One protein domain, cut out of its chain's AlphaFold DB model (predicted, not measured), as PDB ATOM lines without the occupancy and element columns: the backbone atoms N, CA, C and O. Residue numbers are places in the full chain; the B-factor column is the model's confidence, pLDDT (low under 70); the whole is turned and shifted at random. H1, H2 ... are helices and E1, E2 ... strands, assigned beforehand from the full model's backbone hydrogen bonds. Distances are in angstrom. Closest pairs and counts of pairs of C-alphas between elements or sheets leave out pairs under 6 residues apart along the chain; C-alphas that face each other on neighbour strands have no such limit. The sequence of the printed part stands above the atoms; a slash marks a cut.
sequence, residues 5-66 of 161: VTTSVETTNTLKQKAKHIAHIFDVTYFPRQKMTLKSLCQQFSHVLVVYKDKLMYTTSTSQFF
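AT A GLANCE: This is residues 5 to 66 of the 161 residues of an uncharacterized protein of Granulicatella sp. zg-ZJ (UniProt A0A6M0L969). A small twisted sheet of four short strands has one long helix, H1, covering its E1 end on one face and running along the strands, while the outlying strand E4 is left uncovered by it. The short helix H2 sits near one end of E2 and E3 and only grazes the sheet, and the long link between the helices, residues 26 to 37, passes beside E1. The printed part has 62 residues with two named helices and four named strands, in the order E1, H1, H2, E2, E3, E4 along the chain. The sheet is mixed, in the order E1, E2, E3, E4, and the class is mixed, helices and strands. The whole is compact, with a radius of gyration of the C-alphas of 10.6 A, and rounded, with spans of 28 by 24 by 20 A.

HOW THE PARTS SIT: E1, residues 5 to 7, is an edge strand and the parallel neighbour of E2, residues 48 to 51, at 43 degrees; N 6 and O 49 are within hydrogen-bond range at 2.9 A, and N 51 and O 6 at 2.8 A. H1, residues 13 to 25, is on the sheet at a height of 8.1 A, making two layers, helix and sheet. It lies over E1, along it at 12 degrees on the local plane, and only just not over E2, on which 2 of its 13 C-alphas fall. The closest C-alphas of H1 and E1 are those of Ala 23 and Val 5, 5.7 A apart. H2, residues 38 to 44, is apart from H1 and only grazes the sheet with its residues 38 to 42; its closest C-alpha to E2 is that of Cys 42, 6.9 A from that of Val 48. E1, H1, H2 and E2 form a strand-helix-strand unit, two parallel neighbour strands with helices between them in the chain. E2 and E3, residues 56 to 59, form a hairpin, antiparallel at 158 degrees, with N 50 and O 57 2.8 A apart. E3 and E4, residues 64 to 66, form another, antiparallel at 163 degrees, with N 58 and O 65 2.8 A apart. E2, E3 and E4 are a meander, each strand the antiparallel neighbour of the one before. In H1 and H2 every O i to N i+4 pair is within hydrogen-bond range.

IN THESE COORDINATES: E1, residues 5 to 7, begins at C-alpha 5 (145.297, 143.608, 184.091) and is 7.2 A long from first to last C-alpha. H1, residues 13 to 25, is 18.5 A long and ends at C-alpha 25 (143.047, 146.840, 194.032). H2, residues 38 to 44, is 9.9 A long. E2, residues 48 to 51, is 9.7 A long, E3, residues 56 to 59, 9.9 A, and E4, residues 64 to 66, 6.7 A, ending at C-alpha 66 (131.844, 144.616, 179.895).

THE WHOLE: The two C-alphas farthest apart, those of Asn 13 and Thr 62, are 29.7 A from each other. The printed part has no cut. The link from H1 to H2, with 12 residues, is long; the other links are tight. The mean pLDDT of the printed part is 93.7, and no printed residue is under 70.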
ATOM      1  N   VAL A   5     145.796 142.309 184.561       97.88
ATOM      2  CA  VAL A   5     145.297 143.608 184.091       97.88
ATOM      3  C   VAL A   5     146.219 144.151 183.011       97.88
ATOM      4  O   VAL A   5     147.434 144.206 183.177       97.88
ATOM      5  N   THR A   6     145.653 144.598 181.897       97.12
ATOM      6  CA  THR A   6     146.394 145.227 180.799       97.12
ATOM      7  C   THR A   6     145.621 146.416 180.225       97.12
ATOM      8  O   THR A   6     144.526 146.740 180.675       97.12
ATOM      9  N   THR A   7     146.185 147.093 179.230       96.56
ATOM     10  CA  THR A   7     145.560 148.229 178.536       96.56
ATOM     11  C   THR A   7     145.112 147.856 177.118       96.56
ATOM     12  O   THR A   7     145.436 146.782 176.594       96.56
ATOM     13  N   SER A   8     144.379 148.760 176.463       92.19
ATOM     14  CA  SER A   8     144.231 148.767 175.001       92.19
ATOM     15  C   SER A   8     145.578 148.942 174.285       92.19
ATOM     16  O   SER A   8     146.574 149.319 174.899       92.19
ATOM     17  N   VAL A   9     145.630 148.664 172.976       82.50
ATOM     18  CA  VAL A   9     146.863 148.815 172.170       82.50
ATOM     19  C   VAL A   9     147.332 150.271 172.160       82.50
ATOM     20  O   VAL A   9     148.490 150.550 172.468       82.50
ATOM     21  N   GLU A  10     146.420 151.202 171.892       76.44
ATOM     22  CA  GLU A  10     146.650 152.628 172.104       76.44
ATOM     23  C   GLU A  10     146.709 152.895 173.606       76.44
ATOM     24  O   GLU A  10     145.748 152.635 174.332       76.44
ATOM     25  N   THR A  11     147.866 153.341 174.096       74.38
ATOM     26  CA  THR A  11     148.110 153.475 175.532       74.38
ATOM     27  C   THR A  11     148.748 154.819 175.856       74.38
ATOM     28  O   THR A  11     149.875 155.097 175.451       74.38
ATOM     29  N   THR A  12     148.065 155.611 176.677       86.69
ATOM     30  CA  THR A  12     148.619 156.801 177.333       86.69
ATOM     31  C   THR A  12     149.225 156.437 178.693       86.69
ATOM     32  O   THR A  12     148.911 155.397 179.278       86.69
ATOM     33  N   ASN A  13     150.068 157.309 179.254       90.25
ATOM     34  CA  ASN A  13     150.585 157.116 180.616       90.25
ATOM     35  C   ASN A  13     149.461 157.071 181.664       90.25
ATOM     36  O   ASN A  13     149.522 156.257 182.584       90.25
ATOM     37  N   THR A  14     148.403 157.862 181.473       92.12
ATOM     38  CA  THR A  14     147.206 157.844 182.326       92.12
ATOM     39  C   THR A  14     146.508 156.484 182.311       92.12
ATOM     40  O   THR A  14     146.147 155.963 183.364       92.12
ATOM     41  N   LEU A  15     146.391 155.843 181.143       92.62
ATOM     42  CA  LEU A  15     145.774 154.523 181.031       92.62
ATOM     43  C   LEU A  15     146.619 153.432 181.711       92.62
ATOM     44  O   LEU A  15     146.071 152.555 182.377       92.62
ATOM     45  N   LYS A  16     147.956 153.516 181.613       94.94
ATOM     46  CA  LYS A  16     148.869 152.610 182.340       94.94
ATOM     47  C   LYS A  16     148.732 152.759 183.849       94.94
ATOM     48  O   LYS A  16     148.717 151.755 184.550       94.94
ATOM     49  N   GLN A  17     148.647 153.992 184.347       96.06
ATOM     50  CA  GLN A  17     148.458 154.253 185.774       96.06
ATOM     51  C   GLN A  17     147.122 153.688 186.261       96.06
ATOM     52  O   GLN A  17     147.109 152.980 187.264       96.06
ATOM     53  N   LYS A  18     146.033 153.896 185.505       95.62
ATOM     54  CA  LYS A  18     144.725 153.289 185.799       95.62
ATOM     55  C   LYS A  18     144.820 151.761 185.859       95.62
ATOM     56  O   LYS A  18     144.358 151.164 186.821       95.62
ATOM     57  N   ALA A  19     145.469 151.126 184.881       97.19
ATOM     58  CA  ALA A  19     145.642 149.674 184.864       97.19
ATOM     59  C   ALA A  19     146.483 149.144 186.036       97.19
ATOM     60  O   ALA A  19     146.112 148.146 186.643       97.19
ATOM     61  N   LYS A  20     147.576 149.825 186.399       97.81
ATOM     62  CA  LYS A  20     148.384 149.473 187.580       97.81
ATOM     63  C   LYS A  20     147.606 149.630 188.883       97.81
ATOM     64  O   LYS A  20     147.727 148.791 189.764       97.81
ATOM     65  N   HIS A  21     146.808 150.687 188.999       97.81
ATOM     66  CA  HIS A  21     145.971 150.907 190.173       97.81
ATOM     67  C   HIS A  21     144.906 149.814 190.320       97.81
ATOM     68  O   HIS A  21     144.741 149.269 191.404       97.81
ATOM     69  N   ILE A  22     144.247 149.432 189.223       97.62
ATOM     70  CA  ILE A  22     143.286 148.320 189.222       97.62
ATOM     71  C   ILE A  22     143.981 147.006 189.592       97.62
ATOM     72  O   ILE A  22     143.471 146.263 190.420       97.62
ATOM     73  N   ALA A  23     145.162 146.738 189.033       97.62
ATOM     74  CA  ALA A  23     145.954 145.563 189.388       97.62
ATOM     75  C   ALA A  23     146.249 145.500 190.898       97.62
ATOM     76  O   ALA A  23     146.105 144.446 191.503       97.62
ATOM     77  N   HIS A  24     146.570 146.642 191.510       97.31
ATOM     78  CA  HIS A  24     146.778 146.752 192.953       97.31
ATOM     79  C   HIS A  24     145.494 146.523 193.767       97.31
ATOM     80  O   HIS A  24     145.550 145.850 194.787       97.31
ATOM     81  N   ILE A  25     144.339 147.056 193.343       96.06
ATOM     82  CA  ILE A  25     143.047 146.840 194.032       96.06
ATOM     83  C   ILE A  25     142.723 145.346 194.149       96.06
ATOM     84  O   ILE A  25     142.219 144.906 195.177       96.06
ATOM     85  N   PHE A  26     143.004 144.583 193.094       96.38
ATOM     86  CA  PHE A  26     142.675 143.161 193.017       96.38
ATOM     87  C   PHE A  26     143.820 142.227 193.423       96.38
ATOM     88  O   PHE A  26     143.633 141.017 193.355       96.38
ATOM     89  N   ASP A  27     144.978 142.768 193.813       96.50
ATOM     90  CA  ASP A  27     146.203 142.004 194.088       96.50
ATOM     91  C   ASP A  27     146.575 141.036 192.945       96.50
ATOM     92  O   ASP A  27     146.779 139.834 193.112       96.50
ATOM     93  N   VAL A  28     146.608 141.572 191.721       96.75
ATOM     94  CA  VAL A  28     146.924 140.823 190.499       96.75
ATOM     95  C   VAL A  28     148.031 141.486 189.684       96.75
ATOM     96  O   VAL A  28     148.376 142.654 189.858       96.75
ATOM     97  N   THR A  29     148.581 140.749 188.722       96.56
ATOM     98  CA  THR A  29     149.671 141.240 187.876       96.56
ATOM     99  C   THR A  29     149.177 142.238 186.827       96.56
ATOM    100  O   THR A  29     148.312 141.933 186.000       96.56
ATOM    101  N   TYR A  30     149.810 143.412 186.778       97.25
ATOM    102  CA  TYR A  30     149.755 144.282 185.603       97.25
ATOM    103  C   TYR A  30     150.695 143.759 184.509       97.25
ATOM    104  O   TYR A  30     151.908 143.688 184.708       97.25
ATOM    105  N   PHE A  31     150.152 143.460 183.330       96.31
ATOM    106  CA  PHE A  31     150.915 143.034 182.160       96.31
ATOM    107  C   PHE A  31     150.915 144.133 181.079       96.31
ATOM    108  O   PHE A  31     149.850 144.494 180.560       96.31
ATOM    109  N   PRO A  32     152.081 144.686 180.694       94.44
ATOM    110  CA  PRO A  32     152.162 145.683 179.630       94.44
ATOM    111  C   PRO A  32     151.660 145.131 178.290       94.44
ATOM    112  O   PRO A  32     152.071 144.062 177.860       94.44
ATOM    113  N   ARG A  33     150.816 145.888 177.577       92.62
ATOM    114  CA  ARG A  33     150.141 145.402 176.361       92.62
ATOM    115  C   ARG A  33     151.081 144.976 175.220       92.62
ATOM    116  O   ARG A  33     150.710 144.123 174.422       92.62
ATOM    117  N   GLN A  34     152.247 145.619 175.093       88.06
ATOM    118  CA  GLN A  34     153.317 145.301 174.122       88.06
ATOM    119  C   GLN A  34     152.849 145.027 172.673       88.06
ATOM    120  O   GLN A  34     153.441 144.220 171.967       88.06
ATOM    121  N   LYS A  35     151.783 145.698 172.205       87.50
ATOM    122  CA  LYS A  35     151.148 145.468 170.887       87.50
ATOM    123  C   LYS A  35     150.616 144.039 170.659       87.50
ATOM    124  O   LYS A  35     150.207 143.723 169.545       87.50
ATOM    125  N   MET A  36     150.547 143.198 171.692       90.25
ATOM    126  CA  MET A  36     149.958 141.863 171.596       90.25
ATOM    127  C   MET A  36     148.460 141.962 171.285       90.25
ATOM    128  O   MET A  36     147.754 142.869 171.742       90.25
ATOM    129  N   THR A  37     147.940 141.026 170.496       92.12
ATOM    130  CA  THR A  37     146.494 140.926 170.255       92.12
ATOM    131  C   THR A  37     145.796 140.358 171.490       92.12
ATOM    132  O   THR A  37     146.423 139.698 172.317       92.12
ATOM    133  N   LEU A  38     144.481 140.582 171.623       91.38
ATOM    134  CA  LEU A  38     143.714 139.942 172.701       91.38
ATOM    135  C   LEU A  38     143.791 138.420 172.594       91.38
ATOM    136  O   LEU A  38     143.953 137.758 173.605       91.38
ATOM    137  N   LYS A  39     143.770 137.876 171.371       91.12
ATOM    138  CA  LYS A  39     143.916 136.439 171.129       91.12
ATOM    139  C   LYS A  39     145.232 135.895 171.691       91.12
ATOM    140  O   LYS A  39     145.211 134.893 172.390       91.12
ATOM    141  N   SER A  40     146.352 136.567 171.417       92.00
ATOM    142  CA  SER A  40     147.668 136.160 171.925       92.00
ATOM    143  C   SER A  40     147.753 136.268 173.449       92.00
ATOM    144  O   SER A  40     148.249 135.351 174.096       92.00
ATOM    145  N   LEU A  41     147.193 137.332 174.035       93.06
ATOM    146  CA  LEU A  41     147.098 137.457 175.490       93.06
ATOM    147  C   LEU A  41     146.237 136.352 176.103       93.06
ATOM    148  O   LEU A  41     146.661 135.758 177.080       93.06
ATOM    149  N   CYS A  42     145.084 136.033 175.512       92.62
ATOM    150  CA  CYS A  42     144.196 134.975 175.996       92.62
ATOM    151  C   CYS A  42     144.787 133.560 175.832       92.62
ATOM    152  O   CYS A  42     144.353 132.633 176.509       92.62
ATOM    153  N   GLN A  43     145.756 133.374 174.928       92.25
ATOM    154  CA  GLN A  43     146.527 132.131 174.814       92.25
ATOM    155  C   GLN A  43     147.568 132.000 175.932       92.25
ATOM    156  O   GLN A  43     147.824 130.893 176.392       92.25
ATOM    157  N   GLN A  44     148.162 133.117 176.362       93.75
ATOM    158  CA  GLN A  44     149.150 133.141 177.442       93.75
ATOM    159  C   GLN A  44     148.501 133.193 178.834       93.75
ATOM    160  O   GLN A  44     149.034 132.637 179.791       93.75
ATOM    161  N   PHE A  45     147.352 133.855 178.946       93.81
ATOM    162  CA  PHE A  45     146.621 134.093 180.183       93.81
ATOM    163  C   PHE A  45     145.141 133.790 179.962       93.81
ATOM    164  O   PHE A  45     144.490 134.438 179.149       93.81
ATOM    165  N   SER A  46     144.571 132.849 180.712       91.75
ATOM    166  CA  SER A  46     143.169 132.432 180.529       91.75
ATOM    167  C   SER A  46     142.149 133.552 180.776       91.75
ATOM    168  O   SER A  46     141.046 133.522 180.224       91.75
ATOM    169  N   HIS A  47     142.515 134.542 181.594       95.31
ATOM    170  CA  HIS A  47     141.643 135.616 182.050       95.31
ATOM    171  C   HIS A  47     142.376 136.958 182.019       95.31
ATOM    172  O   HIS A  47     143.436 137.118 182.631       95.31
ATOM    173  N   VAL A  48     141.803 137.931 181.313       97.19
ATOM    174  CA  VAL A  48     142.422 139.242 181.108       97.19
ATOM    175  C   VAL A  48     141.396 140.341 181.349       97.19
ATOM    176  O   VAL A  48     140.368 140.395 180.679       97.19
ATOM    177  N   LEU A  49     141.700 141.261 182.261       97.81
ATOM    178  CA  LEU A  49     140.988 142.524 182.400       97.81
ATOM    179  C   LEU A  49     141.699 143.598 181.571       97.81
ATOM    180  O   LEU A  49     142.856 143.944 181.810       97.81
ATOM    181  N   VAL A  50     141.001 144.134 180.581       97.44
ATOM    182  CA  VAL A  50     141.510 145.147 179.660       97.44
ATOM    183  C   VAL A  50     140.919 146.500 180.027       97.44
ATOM    184  O   VAL A  50     139.701 146.686 180.042       97.44
ATOM    185  N   VAL A  51     141.799 147.459 180.291       97.19
ATOM    186  CA  VAL A  51     141.441 148.844 180.592       97.19
ATOM    187  C   VAL A  51     141.475 149.657 179.302       97.19
ATOM    188  O   VAL A  51     142.547 149.898 178.740       97.19
ATOM    189  N   TYR A  52     140.300 150.078 178.843       95.06
ATOM    190  CA  TYR A  52     140.135 151.041 177.758       95.06
ATOM    191  C   TYR A  52     139.966 152.455 178.327       95.06
ATOM    192  O   TYR A  52     139.806 152.656 179.537       95.06
ATOM    193  N   LYS A  53     140.010 153.453 177.440       91.19
ATOM    194  CA  LYS A  53     139.776 154.858 177.802       91.19
ATOM    195  C   LYS A  53     138.377 155.064 178.394       91.19
ATOM    196  O   LYS A  53     138.225 155.813 179.350       91.19
ATOM    197  N   ASP A  54     137.393 154.385 177.824       90.19
ATOM    198  CA  ASP A  54     135.955 154.564 178.027       90.19
ATOM    199  C   ASP A  54     135.282 153.400 178.773       90.19
ATOM    200  O   ASP A  54     134.175 153.561 179.277       90.19
ATOM    201  N   LYS A  55     135.941 152.237 178.879       94.19
ATOM    202  CA  LYS A  55     135.364 151.052 179.532       94.19
ATOM    203  C   LYS A  55     136.386 150.109 180.162       94.19
ATOM    204  O   LYS A  55     137.587 150.167 179.890       94.19
ATOM    205  N   LEU A  56     135.875 149.183 180.965       97.56
ATOM    206  CA  LEU A  56     136.577 147.988 181.421       97.56
ATOM    207  C   LEU A  56     135.985 146.767 180.724       97.56
ATOM    208  O   LEU A  56     134.769 146.673 180.563       97.56
ATOM    209  N   MET A  57     136.841 145.842 180.304       97.25
ATOM    210  CA  MET A  57     136.407 144.609 179.657       97.25
ATOM    211  C   MET A  57     137.197 143.429 180.191       97.25
ATOM    212  O   MET A  57     138.409 143.351 180.008       97.25
ATOM    213  N   TYR A  58     136.500 142.492 180.807       97.19
ATOM    214  CA  TYR A  58     137.033 141.181 181.112       97.19
ATOM    215  C   TYR A  58     136.893 140.279 179.885       97.19
ATOM    216  O   TYR A  58     135.853 140.265 179.231       97.19
ATOM    217  N   THR A  59     137.941 139.544 179.532       96.50
ATOM    218  CA  THR A  59     137.940 138.663 178.364       96.50
ATOM    219  C   THR A  59     138.652 137.358 178.668       96.50
ATOM    220  O   THR A  59     139.643 137.309 179.399       96.50
ATOM    221  N   THR A  60     138.138 136.303 178.055       94.69
ATOM    222  CA  THR A  60     138.752 134.980 177.970       94.69
ATOM    223  C   THR A  60     138.973 134.630 176.496       94.69
ATOM    224  O   THR A  60     138.830 135.489 175.618       94.69
ATOM    225  N   SER A  61     139.334 133.382 176.199       92.25
ATOM    226  CA  SER A  61     139.398 132.876 174.824       92.25
ATOM    227  C   SER A  61     138.022 132.726 174.163       92.25
ATOM    228  O   SER A  61     137.949 132.732 172.936       92.25
ATOM    229  N   THR A  62     136.948 132.600 174.947       92.62
ATOM    230  CA  THR A  62     135.597 132.283 174.452       92.62
ATOM    231  C   THR A  62     134.567 133.370 174.728       92.62
ATOM    232  O   THR A  62     133.534 133.406 174.066       92.62
ATOM    233  N   SER A  63     134.819 134.256 175.692       94.12
ATOM    234  CA  SER A  63     133.825 135.216 176.166       94.12
ATOM    235  C   SER A  63     134.416 136.580 176.493       94.12
ATOM    236  O   SER A  63     135.598 136.722 176.818       94.12
ATOM    237  N   GLN A  64     133.556 137.592 176.419       95.44
ATOM    238  CA  GLN A  64     133.839 138.960 176.831       95.44
ATOM    239  C   GLN A  64     132.729 139.446 177.750       95.44
ATOM    240  O   GLN A  64     131.557 139.145 177.538       95.44
ATOM    241  N   PHE A  65     133.114 140.223 178.749       96.25
ATOM    242  CA  PHE A  65     132.221 140.820 179.719       96.25
ATOM    243  C   PHE A  65     132.621 142.276 179.936       96.25
ATOM    244  O   PHE A  65     133.764 142.585 180.270       96.25
ATOM    245  N   PHE A  66     131.683 143.182 179.704       97.00
ATOM    246  CA  PHE A  66     131.844 144.616 179.895       97.00
ATOM    247  C   PHE A  66     130.474 145.228 180.169       97.00
ATOM    248  O   PHE A  66     129.446 144.665 179.789       97.00
TER     249      PHE A  66